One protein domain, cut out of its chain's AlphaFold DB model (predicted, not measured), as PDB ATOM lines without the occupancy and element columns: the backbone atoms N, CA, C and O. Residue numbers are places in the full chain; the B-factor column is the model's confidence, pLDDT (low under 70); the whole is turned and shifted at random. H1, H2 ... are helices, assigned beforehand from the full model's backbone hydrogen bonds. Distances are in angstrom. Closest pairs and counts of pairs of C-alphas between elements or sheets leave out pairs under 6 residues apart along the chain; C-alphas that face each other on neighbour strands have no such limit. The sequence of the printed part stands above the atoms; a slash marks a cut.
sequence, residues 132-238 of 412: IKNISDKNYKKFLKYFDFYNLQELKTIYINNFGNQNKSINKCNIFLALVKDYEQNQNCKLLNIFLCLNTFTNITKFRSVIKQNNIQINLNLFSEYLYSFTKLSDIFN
ATOM      1  N   ILE A 132      30.804 -51.074  24.542       61.78
ATOM      2  CA  ILE A 132      30.586 -51.296  23.102       61.78
ATOM      3  C   ILE A 132      31.483 -50.341  22.299       61.78
ATOM      4  O   ILE A 132      31.288 -49.126  22.326       61.78
ATOM      5  N   LYS A 133      32.471 -50.883  21.576       58.59
ATOM      6  CA  LYS A 133      33.421 -50.083  20.776       58.59
ATOM      7  C   LYS A 133      32.912 -49.775  19.360       58.59
ATOM      8  O   LYS A 133      33.154 -48.679  18.862       58.59
ATOM      9  N   ASN A 134      32.133 -50.679  18.759       66.50
ATOM     10  CA  ASN A 134      31.655 -50.561  17.378       66.50
ATOM     11  C   ASN A 134      30.121 -50.549  17.322       66.50
ATOM     12  O   ASN A 134      29.478 -51.575  17.513       66.50
ATOM     13  N   ILE A 135      29.536 -49.377  17.054       72.81
ATOM     14  CA  ILE A 135      28.093 -49.206  16.822       72.81
ATOM     15  C   ILE A 135      27.925 -48.556  15.451       72.81
ATOM     16  O   ILE A 135      28.357 -47.415  15.263       72.81
ATOM     17  N   SER A 136      27.315 -49.282  14.513       74.25
ATOM     18  CA  SER A 136      27.074 -48.835  13.136       74.25
ATOM     19  C   SER A 136      25.925 -47.826  13.036       74.25
ATOM     20  O   SER A 136      26.043 -46.824  12.335       74.25
ATOM     21  N   ASP A 137      24.834 -48.037  13.776       79.88
ATOM     22  CA  ASP A 137      23.670 -47.143  13.761       79.88
ATOM     23  C   ASP A 137      23.970 -45.813  14.483       79.88
ATOM     24  O   ASP A 137      24.166 -45.752  15.702       79.88
ATOM     25  N   LYS A 138      23.972 -44.712  13.717       83.25
ATOM     26  CA  LYS A 138      24.226 -43.341  14.191       83.25
ATOM     27  C   LYS A 138      23.182 -42.857  15.207       83.25
ATOM     28  O   LYS A 138      23.541 -42.141  16.148       83.25
ATOM     29  N   ASN A 139      21.918 -43.239  15.042       83.12
ATOM     30  CA  ASN A 139      20.825 -42.865  15.937       83.12
ATOM     31  C   ASN A 139      20.883 -43.682  17.228       83.12
ATOM     32  O   ASN A 139      20.821 -43.101  18.315       83.12
ATOM     33  N   TYR A 140      21.153 -44.984  17.142       83.31
ATOM     34  CA  TYR A 140      21.368 -45.806  18.334       83.31
ATOM     35  C   TYR A 140      22.604 -45.354  19.119       83.31
ATOM     36  O   TYR A 140      22.565 -45.216  20.341       83.31
ATOM     37  N   LYS A 141      23.688 -44.990  18.422       82.69
ATOM     38  CA  LYS A 141      24.882 -44.389  19.033       82.69
ATOM     39  C   LYS A 141      24.551 -43.086  19.764       82.69
ATOM     40  O   LYS A 141      25.089 -42.831  20.840       82.69
ATOM     41  N   LYS A 142      23.668 -42.251  19.204       84.19
ATOM     42  CA  LYS A 142      23.191 -41.017  19.848       84.19
ATOM     43  C   LYS A 142      22.353 -41.314  21.094       84.19
ATOM     44  O   LYS A 142      22.518 -40.611  22.086       84.19
ATOM     45  N   PHE A 143      21.515 -42.349  21.068       86.00
ATOM     46  CA  PHE A 143      20.770 -42.828  22.236       86.00
ATOM     47  C   PHE A 143      21.711 -43.342  23.340       86.00
ATOM     48  O   PHE A 143      21.623 -42.896  24.481       86.00
ATOM     49  N   LEU A 144      22.687 -44.185  22.996       82.56
ATOM     50  CA  LEU A 144      23.626 -44.776  23.955       82.56
ATOM     51  C   LEU A 144      24.561 -43.767  24.636       82.56
ATOM     52  O   LEU A 144      25.035 -44.036  25.738       82.56
ATOM     53  N   LYS A 145      24.783 -42.579  24.052       81.94
ATOM     54  CA  LYS A 145      25.520 -41.491  24.728       81.94
ATOM     55  C   LYS A 145      24.875 -41.068  26.050       81.94
ATOM     56  O   LYS A 145      25.587 -40.639  26.949       81.94
ATOM     57  N   TYR A 146      23.554 -41.202  26.186       77.38
ATOM     58  CA  TYR A 146      22.845 -40.891  27.431       77.38
ATOM     59  C   TYR A 146      23.060 -41.946  28.530       77.38
ATOM     60  O   TYR A 146      22.671 -41.708  29.674       77.38
ATOM     61  N   PHE A 147      23.704 -43.069  28.185       71.94
ATOM     62  CA  PHE A 147      23.998 -44.216  29.043       71.94
ATOM     63  C   PHE A 147      25.486 -44.609  29.007       71.94
ATOM     64  O   PHE A 147      25.819 -45.741  29.323       71.94
ATOM     65  N   ASP A 148      26.383 -43.722  28.565       64.00
ATOM     66  CA  ASP A 148      27.839 -43.963  28.508       64.00
ATOM     67  C   ASP A 148      28.270 -45.284  27.815       64.00
ATOM     68  O   ASP A 148      29.281 -45.892  28.157       64.00
ATOM     69  N   PHE A 149      27.510 -45.729  26.805       60.78
ATOM     70  CA  PHE A 149      27.790 -46.936  26.001       60.78
ATOM     71  C   PHE A 149      27.805 -48.278  26.760       60.78
ATOM     72  O   PHE A 149      28.485 -49.217  26.332       60.78
ATOM     73  N   TYR A 150      27.034 -48.401  27.844       61.19
ATOM     74  CA  TYR A 150      26.808 -49.687  28.514       61.19
ATOM     75  C   TYR A 150      26.185 -50.736  27.578       61.19
ATOM     76  O   TYR A 150      25.178 -50.464  26.919       61.19
ATOM     77  N   ASN A 151      26.752 -51.950  27.552       59.00
ATOM     78  CA  ASN A 151      26.172 -53.085  26.832       59.00
ATOM     79  C   ASN A 151      25.086 -53.780  27.662       59.00
ATOM     80  O   ASN A 151      25.328 -54.799  28.302       59.00
ATOM     81  N   LEU A 152      23.885 -53.203  27.664       63.84
ATOM     82  CA  LEU A 152      22.691 -53.826  28.232       63.84
ATOM     83  C   LEU A 152      21.724 -54.136  27.088       63.84
ATOM     84  O   LEU A 152      21.286 -53.217  26.392       63.84
ATOM     85  N   GLN A 153      21.384 -55.414  26.891       68.94
ATOM     86  CA  GLN A 153      20.433 -55.844  25.852       68.94
ATOM     87  C   GLN A 153      19.097 -55.087  25.956       68.94
ATOM     88  O   GLN A 153      18.527 -54.685  24.942       68.94
ATOM     89  N   GLU A 154      18.675 -54.777  27.182       73.94
ATOM     90  CA  GLU A 154      17.479 -53.997  27.511       73.94
ATOM     91  C   GLU A 154      17.468 -52.607  26.834       73.94
ATOM     92  O   GLU A 154      16.442 -52.171  26.311       73.94
ATOM     93  N   LEU A 155      18.620 -51.924  26.735       78.88
ATOM     94  CA  LEU A 155      18.720 -50.603  26.093       78.88
ATOM     95  C   LEU A 155      18.445 -50.662  24.588       78.88
ATOM     96  O   LEU A 155      17.933 -49.697  24.016       78.88
ATOM     97  N   LYS A 156      18.793 -51.775  23.932       82.19
ATOM     98  CA  LYS A 156      18.510 -51.974  22.506       82.19
ATOM     99  C   LYS A 156      17.010 -52.144  22.275       82.19
ATOM    100  O   LYS A 156      16.467 -51.509  21.375       82.19
ATOM    101  N   THR A 157      16.342 -52.925  23.120       82.00
ATOM    102  CA  THR A 157      14.886 -53.127  23.071       82.00
ATOM    103  C   THR A 157      14.133 -51.817  23.293       82.00
ATOM    104  O   THR A 157      13.264 -51.461  22.498       82.00
ATOM    105  N   ILE A 158      14.525 -51.030  24.303       83.88
ATOM    106  CA  ILE A 158      13.922 -49.715  24.572       83.88
ATOM    107  C   ILE A 158      14.115 -48.766  23.388       83.88
ATOM    108  O   ILE A 158      13.172 -48.068  23.005       83.88
ATOM    109  N   TYR A 159      15.311 -48.754  22.789       85.06
ATOM    110  CA  TYR A 159      15.589 -47.953  21.601       85.06
ATOM    111  C   TYR A 159      14.689 -48.334  20.421       85.06
ATOM    112  O   TYR A 159      14.042 -47.458  19.849       85.06
ATOM    113  N   ILE A 160      14.611 -49.622  20.077       84.12
ATOM    114  CA  ILE A 160      13.802 -50.103  18.949       84.12
ATOM    115  C   ILE A 160      12.326 -49.754  19.175       84.12
ATOM    116  O   ILE A 160      11.713 -49.103  18.331       84.12
ATOM    117  N   ASN A 161      11.785 -50.078  20.350       83.06
ATOM    118  CA  ASN A 161      10.355 -49.944  20.624       83.06
ATOM    119  C   ASN A 161       9.879 -48.487  20.713       83.06
ATOM    120  O   ASN A 161       8.738 -48.192  20.363       83.06
ATOM    121  N   ASN A 162      10.735 -47.563  21.166       82.44
ATOM    122  CA  ASN A 162      10.326 -46.181  21.444       82.44
ATOM    123  C   ASN A 162      10.894 -45.145  20.473       82.44
ATOM    124  O   ASN A 162      10.340 -44.052  20.377       82.44
ATOM    125  N   PHE A 163      11.989 -45.445  19.776       85.62
ATOM    126  CA  PHE A 163      12.680 -44.482  18.916       85.62
ATOM    127  C   PHE A 163      12.811 -44.993  17.487       85.62
ATOM    128  O   PHE A 163      12.429 -44.269  16.572       85.62
ATOM    129  N   GLY A 164      13.281 -46.231  17.304       78.06
ATOM    130  CA  GLY A 164      13.438 -46.849  15.985       78.06
ATOM    131  C   GLY A 164      12.105 -47.031  15.258       78.06
ATOM    132  O   GLY A 164      11.957 -46.575  14.132       78.06
ATOM    133  N   ASN A 165      11.112 -47.615  15.931       77.69
ATOM    134  CA  ASN A 165       9.814 -47.930  15.323       77.69
ATOM    135  C   ASN A 165       8.833 -46.745  15.316       77.69
ATOM    136  O   ASN A 165       7.873 -46.746  14.555       77.69
ATOM    137  N   GLN A 166       9.037 -45.743  16.181       73.56
ATOM    138  CA  GLN A 166       8.079 -44.646  16.402       73.56
ATOM    139  C   GLN A 166       8.577 -43.276  15.909       73.56
ATOM    140  O   GLN A 166       7.906 -42.274  16.147       73.56
ATOM    141  N   ASN A 167       9.760 -43.198  15.283       72.50
ATOM    142  CA  ASN A 167      10.391 -41.954  14.807       72.50
ATOM    143  C   ASN A 167      10.421 -40.805  15.841       72.50
ATOM    144  O   ASN A 167      10.409 -39.621  15.496       72.50
ATOM    145  N   LYS A 168      10.485 -41.125  17.140       81.00
ATOM    146  CA  LYS A 168      10.574 -40.105  18.192       81.00
ATOM    147  C   LYS A 168      11.964 -39.486  18.228       81.00
ATOM    148  O   LYS A 168      12.983 -40.162  18.095       81.00
ATOM    149  N   SER A 169      12.025 -38.184  18.503       85.56
ATOM    150  CA  SER A 169      13.308 -37.499  18.653       85.56
ATOM    151  C   SER A 169      14.067 -38.000  19.890       85.56
ATOM    152  O   SER A 169      13.529 -38.058  20.999       85.56
ATOM    153  N   ILE A 170      15.345 -38.338  19.702       85.56
ATOM    154  CA  ILE A 170      16.238 -38.795  20.773       85.56
ATOM    155  C   ILE A 170      16.675 -37.579  21.597       85.56
ATOM    156  O   ILE A 170      17.610 -36.861  21.230       85.56
ATOM    157  N   ASN A 171      15.964 -37.329  22.696       86.06
ATOM    158  CA  ASN A 171      16.246 -36.267  23.657       86.06
ATOM    159  C   ASN A 171      15.941 -36.734  25.093       86.06
ATOM    160  O   ASN A 171      15.255 -37.735  25.299       86.06
ATOM    161  N   LYS A 172      16.423 -35.986  26.095       84.12
ATOM    162  CA  LYS A 172      16.324 -36.383  27.511       84.12
ATOM    163  C   LYS A 172      14.885 -36.603  27.996       84.12
ATOM    164  O   LYS A 172      14.665 -37.486  28.814       84.12
ATOM    165  N   CYS A 173      13.922 -35.818  27.513       81.50
ATOM    166  CA  CYS A 173      12.525 -35.950  27.928       81.50
ATOM    167  C   CYS A 173      11.905 -37.227  27.362       81.50
ATOM    168  O   CYS A 173      11.342 -38.009  28.114       81.50
ATOM    169  N   ASN A 174      12.071 -37.483  26.064       84.38
ATOM    170  CA  ASN A 174      11.514 -38.679  25.431       84.38
ATOM    171  C   ASN A 174      12.153 -39.964  25.971       84.38
ATOM    172  O   ASN A 174      11.456 -40.957  26.149       84.38
ATOM    173  N   ILE A 175      13.457 -39.936  26.275       86.50
ATOM    174  CA  ILE A 175      14.151 -41.068  26.908       86.50
ATOM    175  C   ILE A 175      13.625 -41.289  28.326       86.50
ATOM    176  O   ILE A 175      13.303 -42.419  28.670       86.50
ATOM    177  N   PHE A 176      13.455 -40.229  29.120       86.06
ATOM    178  CA  PHE A 176      12.839 -40.349  30.441       86.06
ATOM    179  C   PHE A 176      11.438 -40.966  30.369       86.06
ATOM    180  O   PHE A 176      11.161 -41.907  31.096       86.06
ATOM    181  N   LEU A 177      10.582 -40.480  29.465       85.06
ATOM    182  CA  LEU A 177       9.228 -41.009  29.281       85.06
ATOM    183  C   LEU A 177       9.235 -42.491  28.891       85.06
ATOM    184  O   LEU A 177       8.452 -43.263  29.431       85.06
ATOM    185  N   ALA A 178      10.119 -42.889  27.973       86.62
ATOM    186  CA  ALA A 178      10.260 -44.285  27.570       86.62
ATOM    187  C   ALA A 178      10.690 -45.175  28.748       86.62
ATOM    188  O   ALA A 178      10.129 -46.247  28.934       86.62
ATOM    189  N   LEU A 179      11.634 -44.706  29.568       86.94
ATOM    190  CA  LEU A 179      12.120 -45.429  30.746       86.94
ATOM    191  C   LEU A 179      11.097 -45.485  31.883       86.94
ATOM    192  O   LEU A 179      11.064 -46.460  32.620       86.94
ATOM    193  N   VAL A 180      10.270 -44.452  32.042       82.88
ATOM    194  CA  VAL A 180       9.159 -44.459  33.002       82.88
ATOM    195  C   VAL A 180       8.092 -45.464  32.579       82.88
ATOM    196  O   VAL A 180       7.643 -46.233  33.416       82.88
ATOM    197  N   LYS A 181       7.731 -45.509  31.291       82.94
ATOM    198  CA  LYS A 181       6.782 -46.508  30.772       82.94
ATOM    199  C   LYS A 181       7.312 -47.931  30.909       82.94
ATOM    200  O   LYS A 181       6.577 -48.819  31.318       82.94
ATOM    201  N   ASP A 182       8.588 -48.132  30.594       83.81
ATOM    202  CA  ASP A 182       9.264 -49.415  30.794       83.81
ATOM    203  C   ASP A 182       9.265 -49.822  32.277       83.81
ATOM    204  O   ASP A 182       8.968 -50.965  32.612       83.81
ATOM    205  N   TYR A 183       9.489 -48.864  33.181       80.06
ATOM    206  CA  TYR A 183       9.357 -49.068  34.622       80.06
ATOM    207  C   TYR A 183       7.922 -49.420  35.049       80.06
ATOM    208  O   TYR A 183       7.746 -50.334  35.845       80.06
ATOM    209  N   GLU A 184       6.896 -48.739  34.538       77.38
ATOM    210  CA  GLU A 184       5.494 -49.047  34.868       77.38
ATOM    211  C   GLU A 184       5.105 -50.467  34.431       77.38
ATOM    212  O   GLU A 184       4.336 -51.132  35.121       77.38
ATOM    213  N   GLN A 185       5.662 -50.944  33.315       79.19
ATOM    214  CA  GLN A 185       5.380 -52.271  32.765       79.19
ATOM    215  C   GLN A 185       6.179 -53.387  33.450       79.19
ATOM    216  O   GLN A 185       5.626 -54.444  33.737       79.19
ATOM    217  N   ASN A 186       7.465 -53.155  33.723       77.31
ATOM    218  CA  ASN A 186       8.399 -54.201  34.157       77.31
ATOM    219  C   ASN A 186       8.835 -54.072  35.626       77.31
ATOM    220  O   ASN A 186       9.601 -54.900  36.110       77.31
ATOM    221  N   GLN A 187       8.426 -53.004  36.321       69.50
ATOM    222  CA  GLN A 187       8.842 -52.626  37.685       69.50
ATOM    223  C   GLN A 187      10.364 -52.515  37.906       69.50
ATOM    224  O   GLN A 187      10.831 -52.318  39.028       69.50
ATOM    225  N   ASN A 188      11.166 -52.569  36.840       69.75
ATOM    226  CA  ASN A 188      12.617 -52.484  36.908       69.75
ATOM    227  C   ASN A 188      13.072 -51.019  36.849       69.75
ATOM    228  O   ASN A 188      13.101 -50.384  35.795       69.75
ATOM    229  N   CYS A 189      13.470 -50.462  37.994       71.88
ATOM    230  CA  CYS A 189      13.913 -49.070  38.080       71.88
ATOM    231  C   CYS A 189      15.391 -48.859  37.690       71.88
ATOM    232  O   CYS A 189      15.844 -47.712  37.648       71.88
ATOM    233  N   LYS A 190      16.152 -49.918  37.367       70.88
ATOM    234  CA  LYS A 190      17.610 -49.867  37.137       70.88
ATOM    235  C   LYS A 190      18.000 -48.936  35.989       70.88
ATOM    236  O   LYS A 190      18.878 -48.092  36.156       70.88
ATOM    237  N   LEU A 191      17.339 -49.042  34.836       74.75
ATOM    238  CA  LEU A 191      17.658 -48.231  33.651       74.75
ATOM    239  C   LEU A 191      17.232 -46.772  33.818       74.75
ATOM    240  O   LEU A 191      17.978 -45.860  33.453       74.75
ATOM    241  N   LEU A 192      16.065 -46.550  34.428       78.81
ATOM    242  CA  LEU A 192      15.587 -45.219  34.792       78.81
ATOM    243  C   LEU A 192      16.538 -44.549  35.795       78.81
ATOM    244  O   LEU A 192      16.898 -43.385  35.623       78.81
ATOM    245  N   ASN A 193      17.022 -45.301  36.784       64.62
ATOM    246  CA  ASN A 193      18.021 -44.854  37.747       64.62
ATOM    247  C   ASN A 193      19.354 -44.496  37.067       64.62
ATOM    248  O   ASN A 193      19.846 -43.385  37.250       64.62
ATOM    249  N   ILE A 194      19.904 -45.371  36.216       64.56
ATOM    250  CA  ILE A 194      21.137 -45.100  35.448       64.56
ATOM    251  C   ILE A 194      20.988 -43.813  34.623       64.56
ATOM    252  O   ILE A 194      21.857 -42.938  34.655       64.56
ATOM    253  N   PHE A 195      19.866 -43.654  33.924       73.38
ATOM    254  CA  PHE A 195      19.601 -42.465  33.125       73.38
ATOM    255  C   PHE A 195      19.526 -41.189  33.974       73.38
ATOM    256  O   PHE A 195      20.161 -40.184  33.635       73.38
ATOM    257  N   LEU A 196      18.785 -41.224  35.087       67.31
ATOM    258  CA  LEU A 196      18.671 -40.115  36.035       67.31
ATOM    259  C   LEU A 196      20.026 -39.747  36.646       67.31
ATOM    260  O   LEU A 196      20.290 -38.562  36.857       67.31
ATOM    261  N   CYS A 197      20.896 -40.719  36.898       58.09
ATOM    262  CA  CYS A 197      22.221 -40.499  37.460       58.09
ATOM    263  C   CYS A 197      23.190 -39.846  36.468       58.09
ATOM    264  O   CYS A 197      23.896 -38.901  36.824       58.09
ATOM    265  N   LEU A 198      23.191 -40.298  35.214       60.09
ATOM    266  CA  LEU A 198      24.123 -39.819  34.191       60.09
ATOM    267  C   LEU A 198      23.725 -38.464  33.588       60.09
ATOM    268  O   LEU A 198      24.564 -37.767  33.020       60.09
ATOM    269  N   ASN A 199      22.459 -38.054  33.719       60.78
ATOM    270  CA  ASN A 199      21.935 -36.890  33.006       60.78
ATOM    271  C   ASN A 199      21.468 -35.772  33.935       60.78
ATOM    272  O   ASN A 199      20.573 -35.944  34.754       60.78
ATOM    273  N   THR A 200      22.000 -34.562  33.765       64.88
ATOM    274  CA  THR A 200      21.484 -33.350  34.426       64.88
ATOM    275  C   THR A 200      20.279 -32.766  33.678       64.88
ATOM    276  O   THR A 200      20.280 -32.694  32.444       64.88
ATOM    277  N   PHE A 201      19.251 -32.327  34.414       65.81
ATOM    278  CA  PHE A 201      18.077 -31.630  33.868       65.81
ATOM    279  C   PHE A 201      18.174 -30.153  34.239       65.81
ATOM    280  O   PHE A 201      17.886 -29.767  35.365       65.81
ATOM    281  N   THR A 202      18.636 -29.332  33.304       58.22
ATOM    282  CA  THR A 202      18.862 -27.894  33.517       58.22
ATOM    283  C   THR A 202      17.575 -27.068  33.473       58.22
ATOM    284  O   THR A 202      17.532 -25.989  34.050       58.22
ATOM    285  N   ASN A 203      16.507 -27.574  32.848       64.94
ATOM    286  CA  ASN A 203      15.214 -26.894  32.734       64.94
ATOM    287  C   ASN A 203      14.103 -27.714  33.419       64.94
ATOM    288  O   ASN A 203      13.279 -28.362  32.771       64.94
ATOM    289  N   ILE A 204      14.132 -27.731  34.756       66.94
ATOM    290  CA  ILE A 204      13.224 -28.529  35.601       66.94
ATOM    291  C   ILE A 204      11.757 -28.115  35.409       66.94
ATOM    292  O   ILE A 204      10.873 -28.964  35.483       66.94
ATOM    293  N   THR A 205      11.472 -26.845  35.116       67.44
ATOM    294  CA  THR A 205      10.104 -26.351  34.880       67.44
ATOM    295  C   THR A 205       9.486 -26.955  33.621       67.44
ATOM    296  O   THR A 205       8.381 -27.488  33.693       67.44
ATOM    297  N   LYS A 206      10.223 -26.977  32.501       67.94
ATOM    298  CA  LYS A 206       9.790 -27.654  31.264       67.94
ATOM    299  C   LYS A 206       9.668 -29.170  31.445       67.94
ATOM    300  O   LYS A 206       8.814 -29.813  30.847       67.94
ATOM    301  N   PHE A 207      10.512 -29.759  32.285       70.75
ATOM    302  CA  PHE A 207      10.434 -31.184  32.595       70.75
ATOM    303  C   PHE A 207       9.176 -31.525  33.412       70.75
ATOM    304  O   PHE A 207       8.456 -32.468  33.096       70.75
ATOM    305  N   ARG A 208       8.853 -30.695  34.410       71.81
ATOM    306  CA  ARG A 208       7.629 -30.806  35.212       71.81
ATOM    307  C   ARG A 208       6.361 -30.645  34.384       71.81
ATOM    308  O   ARG A 208       5.400 -31.363  34.636       71.81
ATOM    309  N   SER A 209       6.337 -29.724  33.418       72.88
ATOM    310  CA  SER A 209       5.162 -29.549  32.556       72.88
ATOM    311  C   SER A 209       4.892 -30.801  31.724       72.88
ATOM    312  O   SER A 209       3.751 -31.240  31.659       72.88
ATOM    313  N   VAL A 210       5.940 -31.428  31.176       70.88
ATOM    314  CA  VAL A 210       5.825 -32.688  30.420       70.88
ATOM    315  C   VAL A 210       5.347 -33.837  31.312       70.88
ATOM    316  O   VAL A 210       4.506 -34.623  30.891       70.88
ATOM    317  N   ILE A 211       5.832 -33.926  32.552       72.31
ATOM    318  CA  ILE A 211       5.376 -34.938  33.520       72.31
ATOM    319  C   ILE A 211       3.892 -34.757  33.850       72.31
ATOM    320  O   ILE A 211       3.139 -35.726  33.801       72.31
ATOM    321  N   LYS A 212       3.463 -33.518  34.132       73.81
ATOM    322  CA  LYS A 212       2.057 -33.197  34.409       73.81
ATOM    323  C   LYS A 212       1.150 -33.516  33.222       73.81
ATOM    324  O   LYS A 212       0.103 -34.116  33.412       73.81
ATOM    325  N   GLN A 213       1.563 -33.147  32.010       77.19
ATOM    326  CA  GLN A 213       0.800 -33.409  30.784       77.19
ATOM    327  C   GLN A 213       0.606 -34.905  30.512       77.19
ATOM    328  O   GLN A 213      -0.419 -35.289  29.968       77.19
ATOM    329  N   ASN A 214       1.570 -35.743  30.901       73.00
ATOM    330  CA  ASN A 214       1.495 -37.194  30.722       73.00
ATOM    331  C   ASN A 214       0.934 -37.936  31.950       73.00
ATOM    332  O   ASN A 214       0.968 -39.160  31.966       73.00
ATOM    333  N   ASN A 215       0.454 -37.213  32.972       73.38
ATOM    334  CA  ASN A 215      -0.093 -37.751  34.225       73.38
ATOM    335  C   ASN A 215       0.766 -38.853  34.879       73.38
ATOM    336  O   ASN A 215       0.261 -39.857  35.373       73.38
ATOM    337  N   ILE A 216       2.084 -38.670  34.850       73.62
ATOM    338  CA  ILE A 216       3.032 -39.685  35.314       73.62
ATOM    339  C   ILE A 216       3.050 -39.729  36.839       73.62
ATOM    340  O   ILE A 216       3.339 -38.717  37.486       73.62
ATOM    341  N   GLN A 217       2.844 -40.921  37.396       70.75
ATOM    342  CA  GLN A 217       2.983 -41.194  38.822       70.75
ATOM    343  C   GLN A 217       4.117 -42.197  39.042       70.75
ATOM    344  O   GLN A 217       4.111 -43.291  38.494       70.75
ATOM    345  N   ILE A 218       5.109 -41.824  39.852       70.88
ATOM    346  CA  ILE A 218       6.237 -42.702  40.177       70.88
ATOM    347  C   ILE A 218       6.174 -43.039  41.661       70.88
ATOM    348  O   ILE A 218       6.228 -42.141  42.504       70.88
ATOM    349  N   ASN A 219       6.108 -44.332  41.983       69.75
ATOM    350  CA  ASN A 219       6.254 -44.804  43.354       69.75
ATOM    351  C   ASN A 219       7.704 -44.589  43.819       69.75
ATOM    352  O   ASN A 219       8.609 -45.361  43.499       69.75
ATOM    353  N   LEU A 220       7.929 -43.515  44.576       66.00
ATOM    354  CA  LEU A 220       9.259 -43.139  45.051       66.00
ATOM    355  C   LEU A 220       9.876 -44.170  46.006       66.00
ATOM    356  O   LEU A 220      11.100 -44.218  46.112       66.00
ATOM    357  N   ASN A 221       9.078 -45.019  46.661       60.62
ATOM    358  CA  ASN A 221       9.589 -46.004  47.618       60.62
ATOM    359  C   ASN A 221      10.515 -47.031  46.950       60.62
ATOM    360  O   ASN A 221      11.471 -47.484  47.572       60.62
ATOM    361  N   LEU A 222      10.317 -47.313  45.659       58.25
ATOM    362  CA  LEU A 222      11.179 -48.198  44.863       58.25
ATOM    363  C   LEU A 222      12.526 -47.558  44.480       58.25
ATOM    364  O   LEU A 222      13.429 -48.229  43.987       58.25
ATOM    365  N   PHE A 223      12.685 -46.255  44.733       56.16
ATOM    366  CA  PHE A 223      13.955 -45.538  44.621       56.16
ATOM    367  C   PHE A 223      14.604 -45.284  45.983       56.16
ATOM    368  O   PHE A 223      15.641 -44.625  46.030       56.16
ATOM    369  N   SER A 224      14.031 -45.780  47.083       49.75
ATOM    370  CA  SER A 224      14.561 -45.554  48.438       49.75
ATOM    371  C   SER A 224      16.008 -46.046  48.597       49.75
ATOM    372  O   SER A 224      16.818 -45.372  49.236       49.75
ATOM    373  N   GLU A 225      16.361 -47.142  47.924       42.62
ATOM    374  CA  GLU A 225      17.727 -47.677  47.830       42.62
ATOM    375  C   GLU A 225      18.637 -46.820  46.924       42.62
ATOM    376  O   GLU A 225      19.848 -46.731  47.127       42.62
ATOM    377  N   TYR A 226      18.051 -46.088  45.971       48.16
ATOM    378  CA  TYR A 226      18.726 -45.217  45.002       48.16
ATOM    379  C   TYR A 226      18.580 -43.737  45.367       48.16
ATOM    380  O   TYR A 226      18.030 -42.918  44.625       48.16
ATOM    381  N   LEU A 227      19.132 -43.382  46.528       45.72
ATOM    382  CA  LEU A 227      18.937 -42.104  47.216       45.72
ATOM    383  C   LEU A 227      19.135 -40.846  46.341       45.72
ATOM    384  O   LEU A 227      18.462 -39.840  46.562       45.72
ATOM    385  N   TYR A 228      20.037 -40.868  45.349       47.88
ATOM    386  CA  TYR A 228      20.213 -39.748  44.413       47.88
ATOM    387  C   TYR A 228      19.010 -39.590  43.476       47.88
ATOM    388  O   TYR A 228      18.440 -38.499  43.384       47.88
ATOM    389  N   SER A 229      18.593 -40.671  42.819       50.00
ATOM    390  CA  SER A 229      17.421 -40.680  41.942       50.00
ATOM    391  C   SER A 229      16.145 -40.382  42.716       50.00
ATOM    392  O   SER A 229      15.348 -39.579  42.245       50.00
ATOM    393  N   PHE A 230      16.017 -40.881  43.948       51.69
ATOM    394  CA  PHE A 230      14.941 -40.493  44.860       51.69
ATOM    395  C   PHE A 230      14.907 -38.984  45.110       51.69
ATOM    396  O   PHE A 230      13.880 -38.354  44.884       51.69
ATOM    397  N   THR A 231      16.023 -38.371  45.528       55.41
ATOM    398  CA  THR A 231      16.060 -36.917  45.776       55.41
ATOM    399  C   THR A 231      15.755 -36.114  44.521       55.41
ATOM    400  O   THR A 231      15.016 -35.140  44.576       55.41
ATOM    401  N   LYS A 232      16.258 -36.557  43.369       64.38
ATOM    402  CA  LYS A 232      16.056 -35.883  42.091       64.38
ATOM    403  C   LYS A 232      14.610 -35.975  41.619       64.38
ATOM    404  O   LYS A 232      14.063 -34.979  41.159       64.38
ATOM    405  N   LEU A 233      13.980 -37.138  41.772       67.00
ATOM    406  CA  LEU A 233      12.556 -37.314  41.513       67.00
ATOM    407  C   LEU A 233      11.726 -36.520  42.528       67.00
ATOM    408  O   LEU A 233      10.862 -35.762  42.118       67.00
ATOM    409  N   SER A 234      12.039 -36.575  43.823       64.38
ATOM    410  CA  SER A 234      11.384 -35.773  44.866       64.38
ATOM    411  C   SER A 234      11.490 -34.268  44.604       64.38
ATOM    412  O   SER A 234      10.536 -33.539  44.862       64.38
ATOM    413  N   ASP A 235      12.616 -33.786  44.076       65.25
ATOM    414  CA  ASP A 235      12.780 -32.397  43.650       65.25
ATOM    415  C   ASP A 235      11.938 -32.108  42.409       65.25
ATOM    416  O   ASP A 235      11.249 -31.093  42.358       65.25
ATOM    417  N   ILE A 236      11.935 -32.998  41.414       70.69
ATOM    418  CA  ILE A 236      11.092 -32.877  40.218       70.69
ATOM    419  C   ILE A 236       9.602 -32.840  40.606       70.69
ATOM    420  O   ILE A 236       8.888 -31.974  40.107       70.69
ATOM    421  N   PHE A 237       9.160 -33.666  41.554       69.00
ATOM    422  CA  PHE A 237       7.778 -33.753  42.039       69.00
ATOM    423  C   PHE A 237       7.456 -32.813  43.221       69.00
ATOM    424  O   PHE A 237       6.294 -32.669  43.583       69.00
ATOM    425  N   ASN A 238       8.450 -32.104  43.769       64.44
ATOM    426  CA  ASN A 238       8.333 -31.118  44.855       64.44
ATOM    427  C   ASN A 238       7.727 -31.655  46.175       64.44
ATOM    428  O   ASN A 238       6.910 -30.980  46.798       64.44
TER     429      ASN A 238
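AT A GLANCE: This is residues 132 to 238 of the 412 residues of an uncharacterized protein of Mycoplasma orale (UniProt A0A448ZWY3). A helical hairpin, H3 and H4, forms the middle of the domain, with H1 and H2 packed at one end of the longest axis and H7, joined by H5 and H6, at the other. Most of the helices that pack together cross one another; the hairpin is the one pair side by side. The printed part has 107 residues with seven named helices, H1 to H7 in order along the chain, and no named strand; its class is all helix. The whole is compact, with a radius of gyration of the C-alphas of 13.7 A, and spans 41 by 28 by 27 A.

HOW THE PARTS SIT: H1, residues 138 to 147, touches H2, residues 153 to 164, at a steep tilt of 54 degrees, opposite ways; the closest C-alphas are those of Tyr 140 and Tyr 159, 7.0 A apart. H2 touches H1 with residues 155 to 159 alone. H2 touches H3, residues 172 to 186, with residues 158 to 162 alone, and the C-alphas of Asn 162 and Ala 178 come closest at 6.4 A. H3 and H4, residues 190 to 198, form a helical hairpin at a shallow tilt of 22 degrees, opposite ways, with the C-alphas of Leu 179 and Leu 192 closest at 5.3 A. H4 also touches H1, about perpendicular at 85 degrees, closest at Phe 147 and Phe 195, whose C-alphas are 6.2 A apart. H5, residues 204 to 213, is close to H3 but not clearly touching, with the C-alphas of Cys 173 and Phe 207 closest at 7.0 A. H6, residues 220 to 223, touches H7, residues 227 to 237; their closest C-alphas, those of Phe 223 and Phe 230, are 5.1 A apart. H7 touches H4, about perpendicular at 81 degrees, closest at the C-alphas of Asn 193 and Ser 229, 5.9 A apart. H7 also touches H5, with the C-alphas of Arg 208 and Ile 236 closest at 6.4 A. H1 and H7 are apart, and so are H2 and H5. Every O i to N i+4 pair is within hydrogen-bond range in H2, H3, H4, H5 and H7; H1 has 4 of 6, and H6 is too short for such a pair.

IN THESE COORDINATES: H1 begins at C-alpha 138 (24.226, -43.341, 14.191) and is 14.9 A long. H2 measures 15.1 A, and H3, the longest helix, 20.6 A from C-alpha 172 (16.324, -36.383, 27.511). H4 follows with 12.3 A, H5 with 14.2 A and H6 with 5.3 A. H7, 14.9 A, ends at C-alpha 237 (7.778, -33.753, 42.039).

THE WHOLE: The C-alphas of Asn 134 and Asn 238 are the two farthest apart, 41.0 A. The printed part has no cut, and no link between helices is long. The mean pLDDT of the printed part is 71.9; 43 residues are under 70, among them residues 196 to 206 and 219 to 235.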